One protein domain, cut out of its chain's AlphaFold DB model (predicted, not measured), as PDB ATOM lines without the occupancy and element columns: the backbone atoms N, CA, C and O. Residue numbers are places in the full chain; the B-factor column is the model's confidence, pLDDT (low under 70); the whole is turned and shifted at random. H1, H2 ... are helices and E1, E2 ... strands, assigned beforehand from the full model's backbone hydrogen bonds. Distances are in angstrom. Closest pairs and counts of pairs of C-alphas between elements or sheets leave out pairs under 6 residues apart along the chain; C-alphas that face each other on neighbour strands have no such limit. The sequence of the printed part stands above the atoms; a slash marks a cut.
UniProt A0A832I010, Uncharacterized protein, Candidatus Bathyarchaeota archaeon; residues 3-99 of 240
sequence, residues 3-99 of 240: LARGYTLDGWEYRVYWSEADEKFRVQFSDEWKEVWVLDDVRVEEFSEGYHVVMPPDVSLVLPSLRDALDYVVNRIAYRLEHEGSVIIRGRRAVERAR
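Overview. This is residues 3 to 99 of the 240 residues of an uncharacterized protein of Candidatus Bathyarchaeota archaeon (UniProt A0A832I010). One long helix, H1, has two separate antiparallel sheets packed on it: a strongly twisted four-stranded sheet along residues 70 to 83, and a smaller three-stranded sheet at residues 66 to 73. The short helices H2 and H3 follow H1, with H3 at the far end from the small sheet. The printed part has 97 residues, with seven named strands, E1 to E7, and then three named helices; the sheet orders are E1 E2 E3 E4 and E5 E6 E7. The class is mixed, helices and strands. The whole is compact, with a radius of gyration of the C-alphas of 13.9 A, yet elongated, spanning 47 by 25 by 19 A.

Along the chain. The larger sheet holds E1, residues 3 to 7, beginning at C-alpha 3 (39.182, 30.624, 42.422); E2, residues 13 to 19, 19.7 A long; E3, residues 24 to 29, 16.6 A long; and E4, residues 36 to 39. The smaller sheet holds E5, residues 43 to 47, E6, residues 50 to 54, and E7, residues 60 to 63. H1, residues 66 to 84, measures 26.6 A from C-alpha 66 at (37.412, 24.202, 53.268). H2 is residues 87 to 90 and H3 residues 92 to 98, ending at C-alpha 98 (51.420, 52.598, 37.791).

Arrangement. E1 to E4 form a meander, each strand the antiparallel neighbour of the one before, as do E5 to E7. Within hydrogen-bond range are N 14 and O 6, 2.9 A, for the hairpin E1 and E2; N 17 and O 26, 2.8 A, for E2 and E3; N 37 and O 27, 2.9 A, for E3 and E4; N 45 and O 52, 2.9 A, for E5 and E6; and N 53 and O 61, 2.8 A, for E6 and E7. H1 is on the larger sheet at a height over the sheet of 8.5 A; the closest C-alphas of H1 and E2 are those of Val 74 and Val 16, 6.9 A. H1 is also on the smaller sheet, over E6, at a height of 11.0 A; Leu 66 and Tyr 51 have the closest C-alphas of H1 and E6, 5.9 A. H2 only just grazes the larger sheet with residues 89 to 90. H1 and H3 are apart. Every O i to N i+4 pair is within hydrogen-bond range in H1, 2 of 3 in H3, and H2 is too short for such a pair.

Size, cuts and confidence. The C-alphas farthest apart, Ser 48 and Arg 99, are 46.8 A apart. The printed part has no cut and no long link. Mean pLDDT of the printed part is 70.5; residues under 70 include 30 to 38 and 83 to 99.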
ATOM      1  N   LEU A   3      40.437  30.676  41.668       82.38
ATOM      2  CA  LEU A   3      39.182  30.624  42.422       82.38
ATOM      3  C   LEU A   3      38.227  31.756  42.024       82.38
ATOM      4  O   LEU A   3      37.027  31.538  41.929       82.38
ATOM      5  N   ALA A   4      38.761  32.938  41.703       79.44
ATOM      6  CA  ALA A   4      37.993  34.035  41.116       79.44
ATOM      7  C   ALA A   4      38.794  34.785  40.058       79.44
ATOM      8  O   ALA A   4      40.028  34.762  40.040       79.44
ATOM      9  N   ARG A   5      38.061  35.464  39.176       83.25
ATOM     10  CA  ARG A   5      38.584  36.350  38.138       83.25
ATOM     11  C   ARG A   5      37.624  37.516  37.948       83.25
ATOM     12  O   ARG A   5      36.414  37.314  38.014       83.25
ATOM     13  N   GLY A   6      38.156  38.690  37.653       78.00
ATOM     14  CA  GLY A   6      37.344  39.878  37.432       78.00
ATOM     15  C   GLY A   6      38.193  41.070  37.036       78.00
ATOM     16  O   GLY A   6      39.370  40.915  36.710       78.00
ATOM     17  N   TYR A   7      37.591  42.255  37.086       75.44
ATOM     18  CA  TYR A   7      38.273  43.521  36.844       75.44
ATOM     19  C   TYR A   7      38.181  44.402  38.083       75.44
ATOM     20  O   TYR A   7      37.105  44.555  38.650       75.44
ATOM     21  N   THR A   8      39.293  44.987  38.511       75.88
ATOM     22  CA  THR A   8      39.290  45.944  39.619       75.88
ATOM     23  C   THR A   8      38.579  47.240  39.228       75.88
ATOM     24  O   THR A   8      38.424  47.541  38.043       75.88
ATOM     25  N   LEU A   9      38.205  48.060  40.218       67.88
ATOM     26  CA  LEU A   9      37.593  49.378  39.975       67.88
ATOM     27  C   LEU A   9      38.447  50.274  39.055       67.88
ATOM     28  O   LEU A   9      37.921  51.036  38.250       67.88
ATOM     29  N   ASP A  10      39.768  50.180  39.177       66.00
ATOM     30  CA  ASP A  10      40.751  50.913  38.375       66.00
ATOM     31  C   ASP A  10      41.088  50.242  37.025       66.00
ATOM     32  O   ASP A  10      41.912  50.762  36.269       66.00
ATOM     33  N   GLY A  11      40.397  49.146  36.686       67.50
ATOM     34  CA  GLY A  11      40.367  48.545  35.352       67.50
ATOM     35  C   GLY A  11      41.345  47.394  35.107       67.50
ATOM     36  O   GLY A  11      41.545  47.026  33.951       67.50
ATOM     37  N   TRP A  12      41.959  46.815  36.142       71.25
ATOM     38  CA  TRP A  12      42.909  45.706  35.988       71.25
ATOM     39  C   TRP A  12      42.199  44.358  36.023       71.25
ATOM     40  O   TRP A  12      41.465  44.094  36.972       71.25
ATOM     41  N   GLU A  13      42.466  43.462  35.067       76.38
ATOM     42  CA  GLU A  13      42.046  42.066  35.239       76.38
ATOM     43  C   GLU A  13      42.877  41.430  36.361       76.38
ATOM     44  O   GLU A  13      44.113  41.494  36.356       76.38
ATOM     45  N   TYR A  14      42.184  40.797  37.304       80.19
ATOM     46  CA  TYR A  14      42.769  40.089  38.430       80.19
ATOM     47  C   TYR A  14      42.358  38.615  38.426       80.19
ATOM     48  O   TYR A  14      41.294  38.237  37.926       80.19
ATOM     49  N   ARG A  15      43.196  37.773  39.030       82.12
ATOM     50  CA  ARG A  15      42.910  36.362  39.310       82.12
ATOM     51  C   ARG A  15      43.312  36.034  40.737       82.12
ATOM     52  O   ARG A  15      44.444  36.306  41.130       82.12
ATOM     53  N   VAL A  16      42.397  35.443  41.496       84.31
ATOM     54  CA  VAL A  16      42.632  35.012  42.879       84.31
ATOM     55  C   VAL A  16      42.916  33.516  42.896       84.31
ATOM     56  O   VAL A  16      42.230  32.737  42.232       84.31
ATOM     57  N   TYR A  17      43.914  33.110  43.669       84.00
ATOM     58  CA  TYR A  17      44.328  31.726  43.845       84.00
ATOM     59  C   TYR A  17      44.474  31.409  45.329       84.00
ATOM     60  O   TYR A  17      44.840  32.277  46.118       84.00
ATOM     61  N   TRP A  18      44.250  30.147  45.670       83.62
ATOM     62  CA  TRP A  18      44.701  29.549  46.918       83.62
ATOM     63  C   TRP A  18      45.888  28.643  46.619       83.62
ATOM     64  O   TRP A  18      45.900  27.949  45.597       83.62
ATOM     65  N   SER A  19      46.889  28.678  47.486       80.12
ATOM     66  CA  SER A  19      48.046  27.805  47.406       80.12
ATOM     67  C   SER A  19      48.026  26.853  48.593       80.12
ATOM     68  O   SER A  19      48.176  27.269  49.733       80.12
ATOM     69  N   GLU A  20      47.829  25.565  48.309       78.25
ATOM     70  CA  GLU A  20      47.781  24.500  49.321       78.25
ATOM     71  C   GLU A  20      49.149  24.246  49.971       78.25
ATOM     72  O   GLU A  20      49.219  23.701  51.062       78.25
ATOM     73  N   ALA A  21      50.246  24.650  49.319       77.81
ATOM     74  CA  ALA A  21      51.601  24.422  49.824       77.81
ATOM     75  C   ALA A  21      51.979  25.340  50.998       77.81
ATOM     76  O   ALA A  21      52.805  24.969  51.825       77.81
ATOM     77  N   ASP A  22      51.428  26.552  51.028       76.00
ATOM     78  CA  ASP A  22      51.709  27.575  52.039       76.00
ATOM     79  C   ASP A  22      50.440  28.133  52.696       76.00
ATOM     80  O   ASP A  22      50.550  29.082  53.464       76.00
ATOM     81  N   GLU A  23      49.272  27.552  52.397       78.44
ATOM     82  CA  GLU A  23      47.949  27.924  52.922       78.44
ATOM     83  C   GLU A  23      47.663  29.431  52.821       78.44
ATOM     84  O   GLU A  23      47.211  30.083  53.766       78.44
ATOM     85  N   LYS A  24      47.959  30.010  51.650       79.06
ATOM     86  CA  LYS A  24      47.838  31.455  51.417       79.06
ATOM     87  C   LYS A  24      47.066  31.812  50.162       79.06
ATOM     88  O   LYS A  24      47.146  31.151  49.119       79.06
ATOM     89  N   PHE A  25      46.387  32.955  50.244       79.19
ATOM     90  CA  PHE A  25      45.752  33.591  49.098       79.19
ATOM     91  C   PHE A  25      46.740  34.414  48.288       79.19
ATOM     92  O   PHE A  25      47.589  35.130  48.826       79.19
ATOM     93  N   ARG A  26      46.585  34.336  46.966       80.25
ATOM     94  CA  ARG A  26      47.392  35.079  46.007       80.25
ATOM     95  C   ARG A  26      46.517  35.799  44.998       80.25
ATOM     96  O   ARG A  26      45.575  35.209  44.475       80.25
ATOM     97  N   VAL A  27      46.860  37.040  44.676       78.25
ATOM     98  CA  VAL A  27      46.186  37.823  43.630       78.25
ATOM     99  C   VAL A  27      47.183  38.147  42.531       78.25
ATOM    100  O   VAL A  27      48.216  38.757  42.789       78.25
ATOM    101  N   GLN A  28      46.877  37.720  41.310       78.25
ATOM    102  CA  GLN A  28      47.661  38.005  40.115       78.25
ATOM    103  C   GLN A  28      46.962  39.058  39.266       78.25
ATOM    104  O   GLN A  28      45.790  38.880  38.929       78.25
ATOM    105  N   PHE A  29      47.698  40.086  38.856       76.00
ATOM    106  CA  PHE A  29      47.244  41.047  37.852       76.00
ATOM    107  C   PHE A  29      47.811  40.707  36.466       76.00
ATOM    108  O   PHE A  29      48.841  40.042  36.336       76.00
ATOM    109  N   SER A  30      47.059  41.081  35.437       64.19
ATOM    110  CA  SER A  30      47.197  40.619  34.045       64.19
ATOM    111  C   SER A  30      48.031  41.524  33.139       64.19
ATOM    112  O   SER A  30      48.271  41.154  31.990       64.19
ATOM    113  N   ASP A  31      48.505  42.671  33.620       56.66
ATOM    114  CA  ASP A  31      49.487  43.434  32.865       56.66
ATOM    115  C   ASP A  31      50.833  42.714  32.864       56.66
ATOM    116  O   ASP A  31      51.110  41.864  33.709       56.66
ATOM    117  N   GLU A  32      51.646  43.011  31.858       41.00
ATOM    118  CA  GLU A  32      52.781  42.236  31.339       41.00
ATOM    119  C   GLU A  32      53.891  41.864  32.359       41.00
ATOM    120  O   GLU A  32      54.870  41.212  32.004       41.00
ATOM    121  N   TRP A  33      53.712  42.198  33.640       51.34
ATOM    122  CA  TRP A  33      54.609  41.966  34.770       51.34
ATOM    123  C   TRP A  33      54.102  40.974  35.826       51.34
ATOM    124  O   TRP A  33      54.765  40.842  36.851       51.34
ATOM    125  N   LYS A  34      52.988  40.248  35.597       56.22
ATOM    126  CA  LYS A  34      52.489  39.133  36.448       56.22
ATOM    127  C   LYS A  34      52.760  39.350  37.947       56.22
ATOM    128  O   LYS A  34      53.329  38.480  38.609       56.22
ATOM    129  N   GLU A  35      52.390  40.508  38.486       55.84
ATOM    130  CA  GLU A  35      52.589  40.761  39.911       55.84
ATOM    131  C   GLU A  35      51.660  39.839  40.699       55.84
ATOM    132  O   GLU A  35      50.436  39.924  40.574       55.84
ATOM    133  N   VAL A  36      52.253  38.937  41.481       61.22
ATOM    134  CA  VAL A  36      51.535  38.033  42.378       61.22
ATOM    135  C   VAL A  36      51.710  38.543  43.798       61.22
ATOM    136  O   VAL A  36      52.810  38.514  44.347       61.22
ATOM    137  N   TRP A  37      50.614  38.994  44.389       67.94
ATOM    138  CA  TRP A  37      50.574  39.482  45.760       67.94
ATOM    139  C   TRP A  37      50.097  38.380  46.687       67.94
ATOM    140  O   TRP A  37      49.080  37.751  46.404       67.94
ATOM    141  N   VAL A  38      50.823  38.155  47.780       66.56
ATOM    142  CA  VAL A  38      50.472  37.186  48.823       66.56
ATOM    143  C   VAL A  38      49.774  37.929  49.959       66.56
ATOM    144  O   VAL A  38      50.269  38.956  50.419       66.56
ATOM    145  N   LEU A  39      48.614  37.439  50.389       71.75
ATOM    146  CA  LEU A  39      47.845  38.032  51.485       71.75
ATOM    147  C   LEU A  39      48.190  37.320  52.799       71.75
ATOM    148  O   LEU A  39      47.517  36.371  53.184       71.75
ATOM    149  N   ASP A  40      49.250  37.768  53.475       62.34
ATOM    150  CA  ASP A  40      49.774  37.124  54.696       62.34
ATOM    151  C   ASP A  40      48.847  37.227  55.921       62.34
ATOM    152  O   ASP A  40      48.920  36.403  56.842       62.34
ATOM    153  N   ASP A  41      47.963  38.223  55.911       67.06
ATOM    154  CA  ASP A  41      47.016  38.498  56.992       67.06
ATOM    155  C   ASP A  41      45.738  37.654  56.887       67.06
ATOM    156  O   ASP A  41      44.917  37.668  57.801       67.06
ATOM    157  N   VAL A  42      45.550  36.930  55.779       71.38
ATOM    158  CA  VAL A  42      44.367  36.103  55.531       71.38
ATOM    159  C   VAL A  42      44.740  34.640  55.682       71.38
ATOM    160  O   VAL A  42      45.563  34.127  54.923       71.38
ATOM    161  N   ARG A  43      44.124  33.962  56.650       74.56
ATOM    162  CA  ARG A  43      44.419  32.564  56.978       74.56
ATOM    163  C   ARG A  43      43.149  31.740  57.053       74.56
ATOM    164  O   ARG A  43      42.105  32.234  57.476       74.56
ATOM    165  N   VAL A  44      43.261  30.486  56.643       78.38
ATOM    166  CA  VAL A  44      42.218  29.474  56.795       78.38
ATOM    167  C   VAL A  44      42.862  28.315  57.533       78.38
ATOM    168  O   VAL A  44      43.737  27.660  56.982       78.38
ATOM    169  N   GLU A  45      42.472  28.109  58.784       81.25
ATOM    170  CA  GLU A  45      43.042  27.092  59.665       81.25
ATOM    171  C   GLU A  45      42.010  25.985  59.896       81.25
ATOM    172  O   GLU A  45      40.831  26.260  60.121       81.25
ATOM    173  N   GLU A  46      42.430  24.724  59.833       78.12
ATOM    174  CA  GLU A  46      41.563  23.599  60.190       78.12
ATOM    175  C   GLU A  46      41.364  23.550  61.712       78.12
ATOM    176  O   GLU A  46      42.312  23.659  62.493       78.12
ATOM    177  N   PHE A  47      40.117  23.395  62.142       78.81
ATOM    178  CA  PHE A  47      39.713  23.347  63.541       78.81
ATOM    179  C   PHE A  47      38.788  22.149  63.779       78.81
ATOM    180  O   PHE A  47      38.197  21.605  62.849       78.81
ATOM    181  N   SER A  48      38.612  21.735  65.036       71.38
ATOM    182  CA  SER A  48      37.857  20.516  65.382       71.38
ATOM    183  C   SER A  48      36.401  20.490  64.891       71.38
ATOM    184  O   SER A  48      35.803  19.421  64.828       71.38
ATOM    185  N   GLU A  49      35.830  21.649  64.549       70.19
ATOM    186  CA  GLU A  49      34.439  21.816  64.105       70.19
ATOM    187  C   GLU A  49      34.315  22.375  62.668       70.19
ATOM    188  O   GLU A  49      33.213  22.719  62.240       70.19
ATOM    189  N   GLY A  50      35.416  22.476  61.909       81.00
ATOM    190  CA  GLY A  50      35.413  23.009  60.542       81.00
ATOM    191  C   GLY A  50      36.679  23.792  60.194       81.00
ATOM    192  O   GLY A  50      37.770  23.461  60.637       81.00
ATOM    193  N   TYR A  51      36.539  24.850  59.403       77.38
ATOM    194  CA  TYR A  51      37.638  25.718  58.985       77.38
ATOM    195  C   TYR A  51      37.437  27.125  59.525       77.38
ATOM    196  O   TYR A  51      36.419  27.772  59.268       77.38
ATOM    197  N   HIS A  52      38.421  27.596  60.275       78.38
ATOM    198  CA  HIS A  52      38.457  28.917  60.863       78.38
ATOM    199  C   HIS A  52      39.111  29.903  59.894       78.38
ATOM    200  O   HIS A  52      40.282  29.777  59.545       78.38
ATOM    201  N   VAL A  53      38.346  30.897  59.454       76.44
ATOM    202  CA  VAL A  53      38.828  31.967  58.583       76.44
ATOM    203  C   VAL A  53      39.202  33.168  59.435       76.44
ATOM    204  O   VAL A  53      38.339  33.754  60.086       76.44
ATOM    205  N   VAL A  54      40.469  33.570  59.379       71.94
ATOM    206  CA  VAL A  54      40.979  34.796  59.996       71.94
ATOM    207  C   VAL A  54      41.276  35.797  58.892       71.94
ATOM    208  O   VAL A  54      42.203  35.612  58.106       71.94
ATOM    209  N   MET A  55      40.478  36.861  58.827       67.50
ATOM    210  CA  MET A  55      40.662  37.945  57.866       67.50
ATOM    211  C   MET A  55      40.442  39.298  58.557       67.50
ATOM    212  O   MET A  55      39.304  39.703  58.795       67.50
ATOM    213  N   PRO A  56      41.515  40.033  58.877       56.81
ATOM    214  CA  PRO A  56      41.403  41.372  59.437       56.81
ATOM    215  C   PRO A  56      40.762  42.356  58.440       56.81
ATOM    216  O   PRO A  56      41.025  42.265  57.236       56.81
ATOM    217  N   PRO A  57      39.973  43.348  58.895       47.94
ATOM    218  CA  PRO A  57      39.549  43.613  60.276       47.94
ATOM    219  C   PRO A  57      38.243  42.898  60.684       47.94
ATOM    220  O   PRO A  57      37.830  42.993  61.837       47.94
ATOM    221  N   ASP A  58      37.597  42.198  59.750       57.31
ATOM    222  CA  ASP A  58      36.183  41.838  59.818       57.31
ATOM    223  C   ASP A  58      35.981  40.318  59.925       57.31
ATOM    224  O   ASP A  58      35.668  39.676  58.932       57.31
ATOM    225  N   VAL A  59      35.981  39.770  61.141       55.69
ATOM    226  CA  VAL A  59      35.395  38.448  61.472       55.69
ATOM    227  C   VAL A  59      36.354  37.248  61.401       55.69
ATOM    228  O   VAL A  59      36.907  36.890  60.365       55.69
ATOM    229  N   SER A  60      36.452  36.575  62.550       61.66
ATOM    230  CA  SER A  60      36.775  35.158  62.697       61.66
ATOM    231  C   SER A  60      35.499  34.337  62.490       61.66
ATOM    232  O   SER A  60      34.593  34.409  63.326       61.66
ATOM    233  N   LEU A  61      35.387  33.605  61.380       71.94
ATOM    234  CA  LEU A  61      34.221  32.760  61.086       71.94
ATOM    235  C   LEU A  61      34.641  31.291  61.040       71.94
ATOM    236  O   LEU A  61      35.694  30.975  60.490       71.94
ATOM    237  N   VAL A  62      33.806  30.399  61.568       75.88
ATOM    238  CA  VAL A  62      33.975  28.949  61.402       75.88
ATOM    239  C   VAL A  62      33.016  28.479  60.319       75.88
ATOM    240  O   VAL A  62      31.810  28.717  60.402       75.88
ATOM    241  N   LEU A  63      33.558  27.842  59.286       78.81
ATOM    242  CA  LEU A  63      32.810  27.312  58.151       78.81
ATOM    243  C   LEU A  63      32.913  25.787  58.101       78.81
ATOM    244  O   LEU A  63      33.950  25.231  58.454       78.81
ATOM    245  N   PRO A  64      31.857  25.088  57.652       76.38
ATOM    246  CA  PRO A  64      31.780  23.632  57.749       76.38
ATOM    247  C   PRO A  64      32.716  22.906  56.776       76.38
ATOM    248  O   PRO A  64      32.998  21.726  56.967       76.38
ATOM    249  N   SER A  65      33.194  23.577  55.723       83.19
ATOM    250  CA  SER A  65      34.103  22.984  54.747       83.19
ATOM    251  C   SER A  65      35.178  23.962  54.281       83.19
ATOM    252  O   SER A  65      34.968  25.178  54.260       83.19
ATOM    253  N   LEU A  66      36.320  23.416  53.846       79.69
ATOM    254  CA  LEU A  66      37.412  24.202  53.268       79.69
ATOM    255  C   LEU A  66      36.917  24.979  52.053       79.69
ATOM    256  O   LEU A  66      37.257  26.139  51.874       79.69
ATOM    257  N   ARG A  67      36.077  24.354  51.228       81.38
ATOM    258  CA  ARG A  67      35.530  24.995  50.034       81.38
ATOM    259  C   ARG A  67      34.696  26.222  50.387       81.38
ATOM    260  O   ARG A  67      34.903  27.262  49.776       81.38
ATOM    261  N   ASP A  68      33.824  26.122  51.388       76.69
ATOM    262  CA  ASP A  68      33.019  27.262  51.840       76.69
ATOM    263  C   ASP A  68      33.909  28.375  52.415       76.69
ATOM    264  O   ASP A  68      33.673  29.553  52.149       76.69
ATOM    265  N   ALA A  69      34.966  28.008  53.152       80.38
ATOM    266  CA  ALA A  69      35.961  28.947  53.669       80.38
ATOM    267  C   ALA A  69      36.714  29.679  52.556       80.38
ATOM    268  O   ALA A  69      36.824  30.908  52.579       80.38
ATOM    269  N   LEU A  70      37.181  28.939  51.553       82.25
ATOM    270  CA  LEU A  70      37.852  29.509  50.394       82.25
ATOM    271  C   LEU A  70      36.903  30.408  49.596       82.25
ATOM    272  O   LEU A  70      37.268  31.542  49.294       82.25
ATOM    273  N   ASP A  71      35.684  29.953  49.308       79.38
ATOM    274  CA  ASP A  71      34.687  30.723  48.559       79.38
ATOM    275  C   ASP A  71      34.320  32.023  49.299       79.38
ATOM    276  O   ASP A  71      34.254  33.090  48.684       79.38
ATOM    277  N   TYR A  72      34.152  31.977  50.625       79.31
ATOM    278  CA  TYR A  72      33.891  33.161  51.449       79.31
ATOM    279  C   TYR A  72      35.007  34.209  51.325       79.31
ATOM    280  O   TYR A  72      34.745  35.377  51.014       79.31
ATOM    281  N   VAL A  73      36.260  33.791  51.521       81.44
ATOM    282  CA  VAL A  73      37.419  34.690  51.461       81.44
ATOM    283  C   VAL A  73      37.600  35.266  50.060       81.44
ATOM    284  O   VAL A  73      37.793  36.473  49.894       81.44
ATOM    285  N   VAL A  74      37.495  34.419  49.039       83.06
ATOM    286  CA  VAL A  74      37.648  34.814  47.638       83.06
ATOM    287  C   VAL A  74      36.606  35.851  47.249       83.06
ATOM    288  O   VAL A  74      36.964  36.870  46.658       83.06
ATOM    289  N   ASN A  75      35.344  35.639  47.626       78.56
ATOM    290  CA  ASN A  75      34.271  36.587  47.348       78.56
ATOM    291  C   ASN A  75      34.518  37.938  48.027       78.56
ATOM    292  O   ASN A  75      34.266  38.982  47.424       78.56
ATOM    293  N   ARG A  76      35.078  37.955  49.244       78.75
ATOM    294  CA  ARG A  76      35.430  39.212  49.917       78.75
ATOM    295  C   ARG A  76      36.599  39.927  49.237       78.75
ATOM    296  O   ARG A  76      36.529  41.141  49.048       78.75
ATOM    297  N   ILE A  77      37.654  39.206  48.858       79.62
ATOM    298  CA  ILE A  77      38.805  39.783  48.143       79.62
ATOM    299  C   ILE A  77      38.348  40.366  46.801       79.62
ATOM    300  O   ILE A  77      38.651  41.521  46.504       79.62
ATOM    301  N   ALA A  78      37.584  39.591  46.027       76.62
ATOM    302  CA  ALA A  78      36.995  40.011  44.759       76.62
ATOM    303  C   ALA A  78      36.149  41.277  44.936       76.62
ATOM    304  O   ALA A  78      36.376  42.278  44.258       76.62
ATOM    305  N   TYR A  79      35.258  41.277  45.932       74.81
ATOM    306  CA  TYR A  79      34.442  42.437  46.270       74.81
ATOM    307  C   TYR A  79      35.306  43.679  46.517       74.81
ATOM    308  O   TYR A  79      35.082  44.718  45.899       74.81
ATOM    309  N   ARG A  80      36.331  43.595  47.367       75.31
ATOM    310  CA  ARG A  80      37.169  44.765  47.667       75.31
ATOM    311  C   ARG A  80      37.963  45.239  46.453       75.31
ATOM    312  O   ARG A  80      38.047  46.438  46.220       75.31
ATOM    313  N   LEU A  81      38.485  44.331  45.635       75.38
ATOM    314  CA  LEU A  81      39.182  44.684  44.396       75.38
ATOM    315  C   LEU A  81      38.276  45.428  43.404       75.38
ATOM    316  O   LEU A  81      38.695  46.399  42.771       75.38
ATOM    317  N   GLU A  82      37.020  45.012  43.302       72.25
ATOM    318  CA  GLU A  82      36.024  45.599  42.402       72.25
ATOM    319  C   GLU A  82      35.437  46.928  42.901       72.25
ATOM    320  O   GLU A  82      34.895  47.686  42.096       72.25
ATOM    321  N   HIS A  83      35.530  47.223  44.204       61.50
ATOM    322  CA  HIS A  83      34.905  48.405  44.826       61.50
ATOM    323  C   HIS A  83      35.903  49.429  45.382       61.50
ATOM    324  O   HIS A  83      35.601  50.618  45.414       61.50
ATOM    325  N   GLU A  84      37.085  48.999  45.814       64.88
ATOM    326  CA  GLU A  84      38.157  49.859  46.336       64.88
ATOM    327  C   GLU A  84      39.343  49.954  45.350       64.88
ATOM    328  O   GLU A  84      40.218  50.810  45.502       64.88
ATOM    329  N   GLY A  85      39.360  49.110  44.311       69.19
ATOM    330  CA  GLY A  85      40.417  49.055  43.300       69.19
ATOM    331  C   GLY A  85      41.678  48.337  43.779       69.19
ATOM    332  O   GLY A  85      41.757  47.831  44.899       69.19
ATOM    333  N   SER A  86      42.721  48.326  42.949       68.69
ATOM    334  CA  SER A  86      44.001  47.684  43.289       68.69
ATOM    335  C   SER A  86      44.725  48.328  44.488       68.69
ATOM    336  O   SER A  86      45.665  47.744  45.028       68.69
ATOM    337  N   VAL A  87      44.259  49.494  44.964       66.94
ATOM    338  CA  VAL A  87      44.785  50.228  46.130       66.94
ATOM    339  C   VAL A  87      44.801  49.373  47.396       66.94
ATOM    340  O   VAL A  87      45.702  49.545  48.218       66.94
ATOM    341  N   ILE A  88      43.855  48.443  47.544       64.69
ATOM    342  CA  ILE A  88      43.775  47.566  48.721       64.69
ATOM    343  C   ILE A  88      44.929  46.573  48.833       64.69
ATOM    344  O   ILE A  88      45.178  46.067  49.921       64.69
ATOM    345  N   ILE A  89      45.629  46.318  47.724       65.31
ATOM    346  CA  ILE A  89      46.764  45.394  47.655       65.31
ATOM    347  C   ILE A  89      48.067  46.158  47.390       65.31
ATOM    348  O   ILE A  89      49.071  45.932  48.054       65.31
ATOM    349  N   ARG A  90      48.055  47.106  46.448       60.38
ATOM    350  CA  ARG A  90      49.248  47.847  46.009       60.38
ATOM    351  C   ARG A  90      49.592  49.036  46.922       60.38
ATOM    352  O   ARG A  90      50.732  49.500  46.944       60.38
ATOM    353  N   GLY A  91      48.620  49.559  47.673       54.97
ATOM    354  CA  GLY A  91      48.744  50.814  48.418       54.97
ATOM    355  C   GLY A  91      48.735  52.055  47.508       54.97
ATOM    356  O   GLY A  91      49.158  52.023  46.350       54.97
ATOM    357  N   ARG A  92      48.268  53.202  48.032       48.66
ATOM    358  CA  ARG A  92      48.023  54.432  47.236       48.66
ATOM    359  C   ARG A  92      49.224  54.887  46.390       48.66
ATOM    360  O   ARG A  92      49.057  55.250  45.233       48.66
ATOM    361  N   ARG A  93      50.443  54.801  46.937       42.22
ATOM    362  CA  ARG A  93      51.684  55.253  46.272       42.22
ATOM    363  C   ARG A  93      52.135  54.384  45.093       42.22
ATOM    364  O   ARG A  93      52.925  54.861  44.280       42.22
ATOM    365  N   ALA A  94      51.726  53.118  45.031       48.72
ATOM    366  CA  ALA A  94      52.060  52.237  43.912       48.72
ATOM    367  C   ALA A  94      51.039  52.381  42.775       48.72
ATOM    368  O   ALA A  94      51.427  52.376  41.612       48.72
ATOM    369  N   VAL A  95      49.766  52.625  43.108       51.00
ATOM    370  CA  VAL A  95      48.709  52.913  42.123       51.00
ATOM    371  C   VAL A  95      48.975  54.231  41.384       51.00
ATOM    372  O   VAL A  95      48.914  54.264  40.158       51.00
ATOM    373  N   GLU A  96      49.392  55.282  42.097       47.09
ATOM    374  CA  GLU A  96      49.830  56.551  41.483       47.09
ATOM    375  C   GLU A  96      51.078  56.394  40.594       47.09
ATOM    376  O   GLU A  96      51.232  57.114  39.609       47.09
ATOM    377  N   ARG A  97      51.969  55.441  40.914       48.84
ATOM    378  CA  ARG A  97      53.159  55.131  40.102       48.84
ATOM    379  C   ARG A  97      52.828  54.327  38.844       48.84
ATOM    380  O   ARG A  97      53.444  54.570  37.812       48.84
ATOM    381  N   ALA A  98      51.875  53.400  38.925       50.31
ATOM    382  CA  ALA A  98      51.420  52.598  37.791       50.31
ATOM    383  C   ALA A  98      50.591  53.420  36.781       50.31
ATOM    384  O   ALA A  98      50.593  53.109  35.592       50.31
ATOM    385  N   ARG A  99      49.918  54.494  37.228       51.06
ATOM    386  CA  ARG A  99      49.227  55.468  36.364       51.06
ATOM    387  C   ARG A  99      49.414  56.915  36.857       51.06
ATOM    388  O   ARG A  99      48.589  57.414  37.630       51.06
TER     389      ARG A  99